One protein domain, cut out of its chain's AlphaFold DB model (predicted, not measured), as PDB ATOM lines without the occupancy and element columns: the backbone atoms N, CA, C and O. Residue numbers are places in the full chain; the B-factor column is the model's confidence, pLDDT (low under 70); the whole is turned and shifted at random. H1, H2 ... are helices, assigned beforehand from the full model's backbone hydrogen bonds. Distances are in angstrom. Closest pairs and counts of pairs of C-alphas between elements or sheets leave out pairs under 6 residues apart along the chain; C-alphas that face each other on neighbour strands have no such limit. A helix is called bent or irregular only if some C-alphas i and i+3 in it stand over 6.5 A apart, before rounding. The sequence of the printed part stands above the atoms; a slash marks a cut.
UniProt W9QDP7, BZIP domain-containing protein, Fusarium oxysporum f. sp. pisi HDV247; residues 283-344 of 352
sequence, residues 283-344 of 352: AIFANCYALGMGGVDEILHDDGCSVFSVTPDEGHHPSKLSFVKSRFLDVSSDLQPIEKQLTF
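This is residues 283 to 344 of the 352 residues of the protein "BZIP domain-containing protein" of Fusarium oxysporum f. sp. pisi HDV247 (UniProt W9QDP7). This is a body with little regular structure, made mostly of loops, with the short helix H1 on one side and H2 and H3 on the other. The long stretch 291 to 317 winds from H1 to H2, and residues 327 to 338 lead on to H3. The printed part has 62 residues, 22 of them in three named helices, H1, H2, H3 in order, with no named strand; the class is all helix. It is compact, with a radius of gyration of the C-alphas of 10.8 A, and spans 26 by 25 by 17 A.

Find C-alpha 283 at (190.917, 173.757, 155.004); H1 runs from there to 290, 10.2 A. H2, residues 318 to 326, covers 13.6 A and is irregular: C-alphas 319 and 322 are 7.2 A apart. H3, residues 339 to 343, covers 6.3 A and ends at (192.000, 187.039, 175.250).

H2 and H3 only just touch, with 3 pairs of C-alphas within 8 A; the closest C-alphas, of Pro 318 and Thr 343, are 7.1 A apart. H1 is apart from both. Every O i to N i+4 pair is within hydrogen-bond range in H1 and H3; in H2, 3 of 5 are.

Ala 283 and Ser 319 have the C-alphas farthest apart, 28.9 A. Both links are long, and the printed part has no cut. Look at residues 301 to 305 for pLDDT under 70.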
ATOM      1  N   ALA A 283     190.642 174.878 154.106       79.25
ATOM      2  CA  ALA A 283     190.917 173.757 155.004       79.25
ATOM      3  C   ALA A 283     190.659 174.100 156.485       79.25
ATOM      4  O   ALA A 283     190.134 173.259 157.210       79.25
ATOM      5  N   ILE A 284     190.971 175.324 156.935       79.69
ATOM      6  CA  ILE A 284     190.666 175.786 158.304       79.69
ATOM      7  C   ILE A 284     189.151 175.787 158.544       79.69
ATOM      8  O   ILE A 284     188.697 175.128 159.477       79.69
ATOM      9  N   PHE A 285     188.361 176.424 157.669       79.75
ATOM     10  CA  PHE A 285     186.895 176.402 157.764       79.75
ATOM     11  C   PHE A 285     186.346 174.969 157.764       79.75
ATOM     12  O   PHE A 285     185.557 174.615 158.638       79.75
ATOM     13  N   ALA A 286     186.796 174.116 156.834       81.38
ATOM     14  CA  ALA A 286     186.358 172.722 156.770       81.38
ATOM     15  C   ALA A 286     186.669 171.941 158.062       81.38
ATOM     16  O   ALA A 286     185.833 171.157 158.506       81.38
ATOM     17  N   ASN A 287     187.824 172.184 158.689       85.00
ATOM     18  CA  ASN A 287     188.192 171.570 159.965       85.00
ATOM     19  C   ASN A 287     187.314 172.071 161.121       85.00
ATOM     20  O   ASN A 287     186.852 171.255 161.914       85.00
ATOM     21  N   CYS A 288     187.032 173.374 161.207       84.06
ATOM     22  CA  CYS A 288     186.129 173.921 162.224       84.06
ATOM     23  C   CYS A 288     184.720 173.318 162.110       84.06
ATOM     24  O   CYS A 288     184.171 172.845 163.106       84.06
ATOM     25  N   TYR A 289     184.171 173.244 160.893       84.50
ATOM     26  CA  TYR A 289     182.875 172.608 160.645       84.50
ATOM     27  C   TYR A 289     182.893 171.095 160.932       84.50
ATOM     28  O   TYR A 289     181.929 170.567 161.484       84.50
ATOM     29  N   ALA A 290     183.993 170.392 160.642       83.06
ATOM     30  CA  ALA A 290     184.153 168.975 160.986       83.06
ATOM     31  C   ALA A 290     184.254 168.721 162.505       83.06
ATOM     32  O   ALA A 290     183.850 167.656 162.967       83.06
ATOM     33  N   LEU A 291     184.752 169.695 163.275       84.00
ATOM     34  CA  LEU A 291     184.768 169.682 164.744       84.00
ATOM     35  C   LEU A 291     183.417 170.072 165.374       84.00
ATOM     36  O   LEU A 291     183.297 170.041 166.594       84.00
ATOM     37  N   GLY A 292     182.408 170.427 164.568       81.31
ATOM     38  CA  GLY A 292     181.076 170.820 165.041       81.31
ATOM     39  C   GLY A 292     180.901 172.317 165.310       81.31
ATOM     40  O   GLY A 292     179.855 172.718 165.806       81.31
ATOM     41  N   MET A 293     181.877 173.169 164.975       84.50
ATOM     42  CA  MET A 293     181.735 174.615 165.166       84.50
ATOM     43  C   MET A 293     180.729 175.217 164.174       84.50
ATOM     44  O   MET A 293     180.874 175.049 162.965       84.50
ATOM     45  N   GLY A 294     179.742 175.969 164.670       80.06
ATOM     46  CA  GLY A 294     178.708 176.610 163.848       80.06
ATOM     47  C   GLY A 294     178.796 178.139 163.842       80.06
ATOM     48  O   GLY A 294     178.813 178.756 164.906       80.06
ATOM     49  N   GLY A 295     178.782 178.766 162.659       78.69
ATOM     50  CA  GLY A 295     178.885 180.227 162.493       78.69
ATOM     51  C   GLY A 295     180.296 180.764 162.745       78.69
ATOM     52  O   GLY A 295     180.476 181.791 163.399       78.69
ATOM     53  N   VAL A 296     181.297 180.030 162.253       80.50
ATOM     54  CA  VAL A 296     182.732 180.368 162.334       80.50
ATOM     55  C   VAL A 296     183.038 181.667 161.577       80.50
ATOM     56  O   VAL A 296     183.913 182.431 161.960       80.50
ATOM     57  N   ASP A 297     182.254 181.944 160.545       77.56
ATOM     58  CA  ASP A 297     182.342 183.072 159.615       77.56
ATOM     59  C   ASP A 297     182.200 184.438 160.323       77.56
ATOM     60  O   ASP A 297     182.706 185.457 159.858       77.56
ATOM     61  N   GLU A 298     181.543 184.459 161.487       77.38
ATOM     62  CA  GLU A 298     181.370 185.653 162.325       77.38
ATOM     63  C   GLU A 298     182.577 185.932 163.247       77.38
ATOM     64  O   GLU A 298     182.656 187.014 163.832       77.38
ATOM     65  N   ILE A 299     183.497 184.968 163.404       78.94
ATOM     66  CA  ILE A 299     184.702 185.074 164.252       78.94
ATOM     67  C   ILE A 299     186.014 184.984 163.463       78.94
ATOM     68  O   ILE A 299     186.988 185.616 163.862       78.94
ATOM     69  N   LEU A 300     186.043 184.250 162.345       77.25
ATOM     70  CA  LEU A 300     187.202 184.138 161.467       77.25
ATOM     71  C   LEU A 300     187.065 185.121 160.299       77.25
ATOM     72  O   LEU A 300     186.406 184.842 159.299       77.25
ATOM     73  N   HIS A 301     187.680 186.289 160.454       68.00
ATOM     74  CA  HIS A 301     187.801 187.288 159.392       68.00
ATOM     75  C   HIS A 301     188.980 186.968 158.446       68.00
ATOM     76  O   HIS A 301     189.809 186.111 158.761       68.00
ATOM     77  N   ASP A 302     189.014 187.640 157.288       64.44
ATOM     78  CA  ASP A 302     189.876 187.350 156.125       64.44
ATOM     79  C   ASP A 302     191.350 187.002 156.426       64.44
ATOM     80  O   ASP A 302     191.973 187.522 157.355       64.44
ATOM     81  N   ASP A 303     191.896 186.139 155.559       58.91
ATOM     82  CA  ASP A 303     193.307 185.796 155.328       58.91
ATOM     83  C   ASP A 303     194.317 186.168 156.435       58.91
ATOM     84  O   ASP A 303     195.159 187.058 156.290       58.91
ATOM     85  N   GLY A 304     194.319 185.385 157.520       59.00
ATOM     86  CA  GLY A 304     195.418 185.377 158.495       59.00
ATOM     87  C   GLY A 304     195.020 185.489 159.965       59.00
ATOM     88  O   GLY A 304     195.904 185.614 160.810       59.00
ATOM     89  N   CYS A 305     193.730 185.424 160.288       65.94
ATOM     90  CA  CYS A 305     193.248 185.436 161.670       65.94
ATOM     91  C   CYS A 305     193.098 184.009 162.231       65.94
ATOM     92  O   CYS A 305     192.783 183.066 161.502       65.94
ATOM     93  N   SER A 306     193.355 183.837 163.530       75.06
ATOM     94  CA  SER A 306     193.095 182.579 164.241       75.06
ATOM     95  C   SER A 306     191.615 182.490 164.618       75.06
ATOM     96  O   SER A 306     190.980 183.505 164.866       75.06
ATOM     97  N   VAL A 307     191.066 181.283 164.776       78.62
ATOM     98  CA  VAL A 307     189.702 181.097 165.326       78.62
ATOM     99  C   VAL A 307     189.610 181.565 166.794       78.62
ATOM    100  O   VAL A 307     188.522 181.725 167.340       78.62
ATOM    101  N   PHE A 308     190.764 181.770 167.440       81.25
ATOM    102  CA  PHE A 308     190.894 182.179 168.837       81.25
ATOM    103  C   PHE A 308     191.244 183.667 169.029       81.25
ATOM    104  O   PHE A 308     191.296 184.125 170.170       81.25
ATOM    105  N   SER A 309     191.522 184.430 167.963       79.44
ATOM    106  CA  SER A 309     191.951 185.831 168.082       79.44
ATOM    107  C   SER A 309     191.489 186.706 166.915       79.44
ATOM    108  O   SER A 309     191.278 186.235 165.802       79.44
ATOM    109  N   VAL A 310     191.342 188.011 167.160       78.75
ATOM    110  CA  VAL A 310     190.882 188.973 166.140       78.75
ATOM    111  C   VAL A 310     191.998 189.294 165.145       78.75
ATOM    112  O   VAL A 310     191.732 189.524 163.972       78.75
ATOM    113  N   THR A 311     193.248 189.304 165.609       75.19
ATOM    114  CA  THR A 311     194.458 189.469 164.790       75.19
ATOM    115  C   THR A 311     195.583 188.575 165.350       75.19
ATOM    116  O   THR A 311     195.385 187.927 166.386       75.19
ATOM    117  N   PRO A 312     196.776 188.512 164.722       75.00
ATOM    118  CA  PRO A 312     197.925 187.814 165.303       75.00
ATOM    119  C   PRO A 312     198.368 188.357 166.672       75.00
ATOM    120  O   PRO A 312     198.873 187.584 167.482       75.00
ATOM    121  N   ASP A 313     198.146 189.650 166.937       78.38
ATOM    122  CA  ASP A 313     198.615 190.352 168.142       78.38
ATOM    123  C   ASP A 313     197.487 190.660 169.154       78.38
ATOM    124  O   ASP A 313     197.757 190.890 170.333       78.38
ATOM    125  N   GLU A 314     196.215 190.617 168.732       82.50
ATOM    126  CA  GLU A 314     195.048 190.987 169.546       82.50
ATOM    127  C   GLU A 314     194.010 189.855 169.645       82.50
ATOM    128  O   GLU A 314     193.506 189.347 168.638       82.50
ATOM    129  N   GLY A 315     193.666 189.473 170.878       84.56
ATOM    130  CA  GLY A 315     192.595 188.518 171.175       84.56
ATOM    131  C   GLY A 315     191.198 189.142 171.131       84.56
ATOM    132  O   GLY A 315     191.009 190.323 170.847       84.56
ATOM    133  N   HIS A 316     190.177 188.352 171.440       86.31
ATOM    134  CA  HIS A 316     188.811 188.846 171.556       86.31
ATOM    135  C   HIS A 316     188.610 189.662 172.840       86.31
ATOM    136  O   HIS A 316     188.931 189.231 173.948       86.31
ATOM    137  N   HIS A 317     187.989 190.835 172.695       86.50
ATOM    138  CA  HIS A 317     187.618 191.690 173.822       86.50
ATOM    139  C   HIS A 317     186.689 190.951 174.817       86.50
ATOM    140  O   HIS A 317     185.762 190.268 174.364       86.50
ATOM    141  N   PRO A 318     186.834 191.132 176.151       85.69
ATOM    142  CA  PRO A 318     186.067 190.398 177.166       85.69
ATOM    143  C   PRO A 318     184.547 190.355 176.960       85.69
ATOM    144  O   PRO A 318     183.918 189.320 177.164       85.69
ATOM    145  N   SER A 319     183.949 191.448 176.473       86.50
ATOM    146  CA  SER A 319     182.507 191.518 176.176       86.50
ATOM    147  C   SER A 319     182.036 190.604 175.035       86.50
ATOM    148  O   SER A 319     180.844 190.314 174.954       86.50
ATOM    149  N   LYS A 320     182.939 190.138 174.162       85.88
ATOM    150  CA  LYS A 320     182.644 189.196 173.071       85.88
ATOM    151  C   LYS A 320     182.929 187.735 173.442       85.88
ATOM    152  O   LYS A 320     182.504 186.847 172.709       85.88
ATOM    153  N   LEU A 321     183.590 187.453 174.569       87.31
ATOM    154  CA  LEU A 321     184.019 186.091 174.922       87.31
ATOM    155  C   LEU A 321     182.859 185.101 175.052       87.31
ATOM    156  O   LEU A 321     182.988 183.972 174.595       87.31
ATOM    157  N   SER A 322     181.720 185.503 175.621       88.50
ATOM    158  CA  SER A 322     180.537 184.632 175.726       88.50
ATOM    159  C   SER A 322     179.987 184.224 174.356       88.50
ATOM    160  O   SER A 322     179.522 183.102 174.188       88.50
ATOM    161  N   PHE A 323     180.068 185.128 173.376       88.31
ATOM    162  CA  PHE A 323     179.685 184.865 171.992       88.31
ATOM    163  C   PHE A 323     180.722 183.985 171.278       88.31
ATOM    164  O   PHE A 323     180.347 183.038 170.607       88.31
ATOM    165  N   VAL A 324     182.023 184.225 171.464       88.00
ATOM    166  CA  VAL A 324     183.057 183.368 170.856       88.00
ATOM    167  C   VAL A 324     182.991 181.953 171.433       88.00
ATOM    168  O   VAL A 324     182.931 180.992 170.677       88.00
ATOM    169  N   LYS A 325     182.892 181.807 172.762       88.44
ATOM    170  CA  LYS A 325     182.728 180.508 173.434       88.44
ATOM    171  C   LYS A 325     181.472 179.756 172.976       88.44
ATOM    172  O   LYS A 325     181.511 178.531 172.930       88.44
ATOM    173  N   SER A 326     180.388 180.446 172.589       88.94
ATOM    174  CA  SER A 326     179.181 179.763 172.096       88.94
ATOM    175  C   SER A 326     179.419 178.989 170.791       88.94
ATOM    176  O   SER A 326     178.767 177.976 170.559       88.94
ATOM    177  N   ARG A 327     180.412 179.400 169.987       87.12
ATOM    178  CA  ARG A 327     180.824 178.739 168.734       87.12
ATOM    179  C   ARG A 327     181.569 177.415 168.947       87.12
ATOM    180  O   ARG A 327     181.721 176.656 167.995       87.12
ATOM    181  N   PHE A 328     181.998 177.132 170.180       88.62
ATOM    182  CA  PHE A 328     182.700 175.905 170.576       88.62
ATOM    183  C   PHE A 328     181.842 174.964 171.446       88.62
ATOM    184  O   PHE A 328     182.358 173.966 171.933       88.62
ATOM    185  N   LEU A 329     180.550 175.248 171.671       86.56
ATOM    186  CA  LEU A 329     179.715 174.447 172.587       86.56
ATOM    187  C   LEU A 329     179.542 172.987 172.148       86.56
ATOM    188  O   LEU A 329     179.530 172.102 173.000       86.56
ATOM    189  N   ASP A 330     179.443 172.754 170.840       83.94
ATOM    190  CA  ASP A 330     179.303 171.419 170.245       83.94
ATOM    191  C   ASP A 330     180.661 170.706 170.054       83.94
ATOM    192  O   ASP A 330     180.704 169.529 169.693       83.94
ATOM    193  N   VAL A 331     181.773 171.398 170.332       85.56
ATOM    194  CA  VAL A 331     183.131 170.838 170.336       85.56
ATOM    195  C   VAL A 331     183.379 170.132 171.674       85.56
ATOM    196  O   VAL A 331     182.992 170.635 172.733       85.56
ATOM    197  N   SER A 332     184.064 168.984 171.645       85.19
ATOM    198  CA  SER A 332     184.463 168.231 172.844       85.19
ATOM    199  C   SER A 332     185.159 169.118 173.887       85.19
ATOM    200  O   SER A 332     185.984 169.965 173.549       85.19
ATOM    201  N   SER A 333     184.844 168.919 175.170       86.06
ATOM    202  CA  SER A 333     185.265 169.807 176.269       86.06
ATOM    203  C   SER A 333     186.783 169.925 176.473       86.06
ATOM    204  O   SER A 333     187.241 170.887 177.077       86.06
ATOM    205  N   ASP A 334     187.554 168.949 175.999       85.94
ATOM    206  CA  ASP A 334     189.023 168.935 175.978       85.94
ATOM    207  C   ASP A 334     189.629 169.815 174.870       85.94
ATOM    208  O   ASP A 334     190.786 170.216 174.968       85.94
ATOM    209  N   LEU A 335     188.839 170.142 173.842       83.25
ATOM    210  CA  LEU A 335     189.203 170.996 172.708       83.25
ATOM    211  C   LEU A 335     188.554 172.393 172.776       83.25
ATOM    212  O   LEU A 335     188.793 173.227 171.901       83.25
ATOM    213  N   GLN A 336     187.737 172.672 173.798       87.75
ATOM    214  CA  GLN A 336     187.168 174.003 174.015       87.75
ATOM    215  C   GLN A 336     188.251 174.976 174.519       87.75
ATOM    216  O   GLN A 336     188.965 174.655 175.473       87.75
ATOM    217  N   PRO A 337     188.376 176.179 173.931       86.31
ATOM    218  CA  PRO A 337     189.443 177.104 174.287       86.31
ATOM    219  C   PRO A 337     189.266 177.673 175.694       86.31
ATOM    220  O   PRO A 337     188.189 178.149 176.076       86.31
ATOM    221  N   ILE A 338     190.360 177.705 176.458       87.25
ATOM    222  CA  ILE A 338     190.381 178.408 177.741       87.25
ATOM    223  C   ILE A 338     190.301 179.918 177.515       87.25
ATOM    224  O   ILE A 338     190.740 180.447 176.498       87.25
ATOM    225  N   GLU A 339     189.802 180.653 178.509       85.62
ATOM    226  CA  GLU A 339     189.606 182.103 178.387       85.62
ATOM    227  C   GLU A 339     190.874 182.859 177.969       85.62
ATOM    228  O   GLU A 339     190.807 183.755 177.135       85.62
ATOM    229  N   LYS A 340     192.044 182.422 178.458       85.19
ATOM    230  CA  LYS A 340     193.344 182.993 178.079       85.19
ATOM    231  C   LYS A 340     193.636 182.852 176.579       85.19
ATOM    232  O   LYS A 340     194.093 183.815 175.972       85.19
ATOM    233  N   GLN A 341     193.334 181.697 175.978       86.25
ATOM    234  CA  GLN A 341     193.512 181.469 174.536       86.25
ATOM    235  C   GLN A 341     192.609 182.391 173.701       86.25
ATOM    236  O   GLN A 341     192.954 182.704 172.572       86.25
ATOM    237  N   LEU A 342     191.494 182.875 174.259       87.31
ATOM    238  CA  LEU A 342     190.608 183.821 173.578       87.31
ATOM    239  C   LEU A 342     190.958 185.296 173.827       87.31
ATOM    240  O   LEU A 342     190.551 186.140 173.037       87.31
ATOM    241  N   THR A 343     191.668 185.639 174.908       85.50
ATOM    242  CA  THR A 343     192.000 187.039 175.250       85.50
ATOM    243  C   THR A 343     193.347 187.525 174.720       85.50
ATOM    244  O   THR A 343     193.561 188.733 174.648       85.50
ATOM    245  N   PHE A 344     194.264 186.621 174.367       82.38
ATOM    246  CA  PHE A 344     195.558 186.980 173.775       82.38
ATOM    247  C   PHE A 344     195.532 186.867 172.243       82.38
ATOM    248  O   PHE A 344     194.729 186.124 171.676       82.38
TER     249      PHE A 344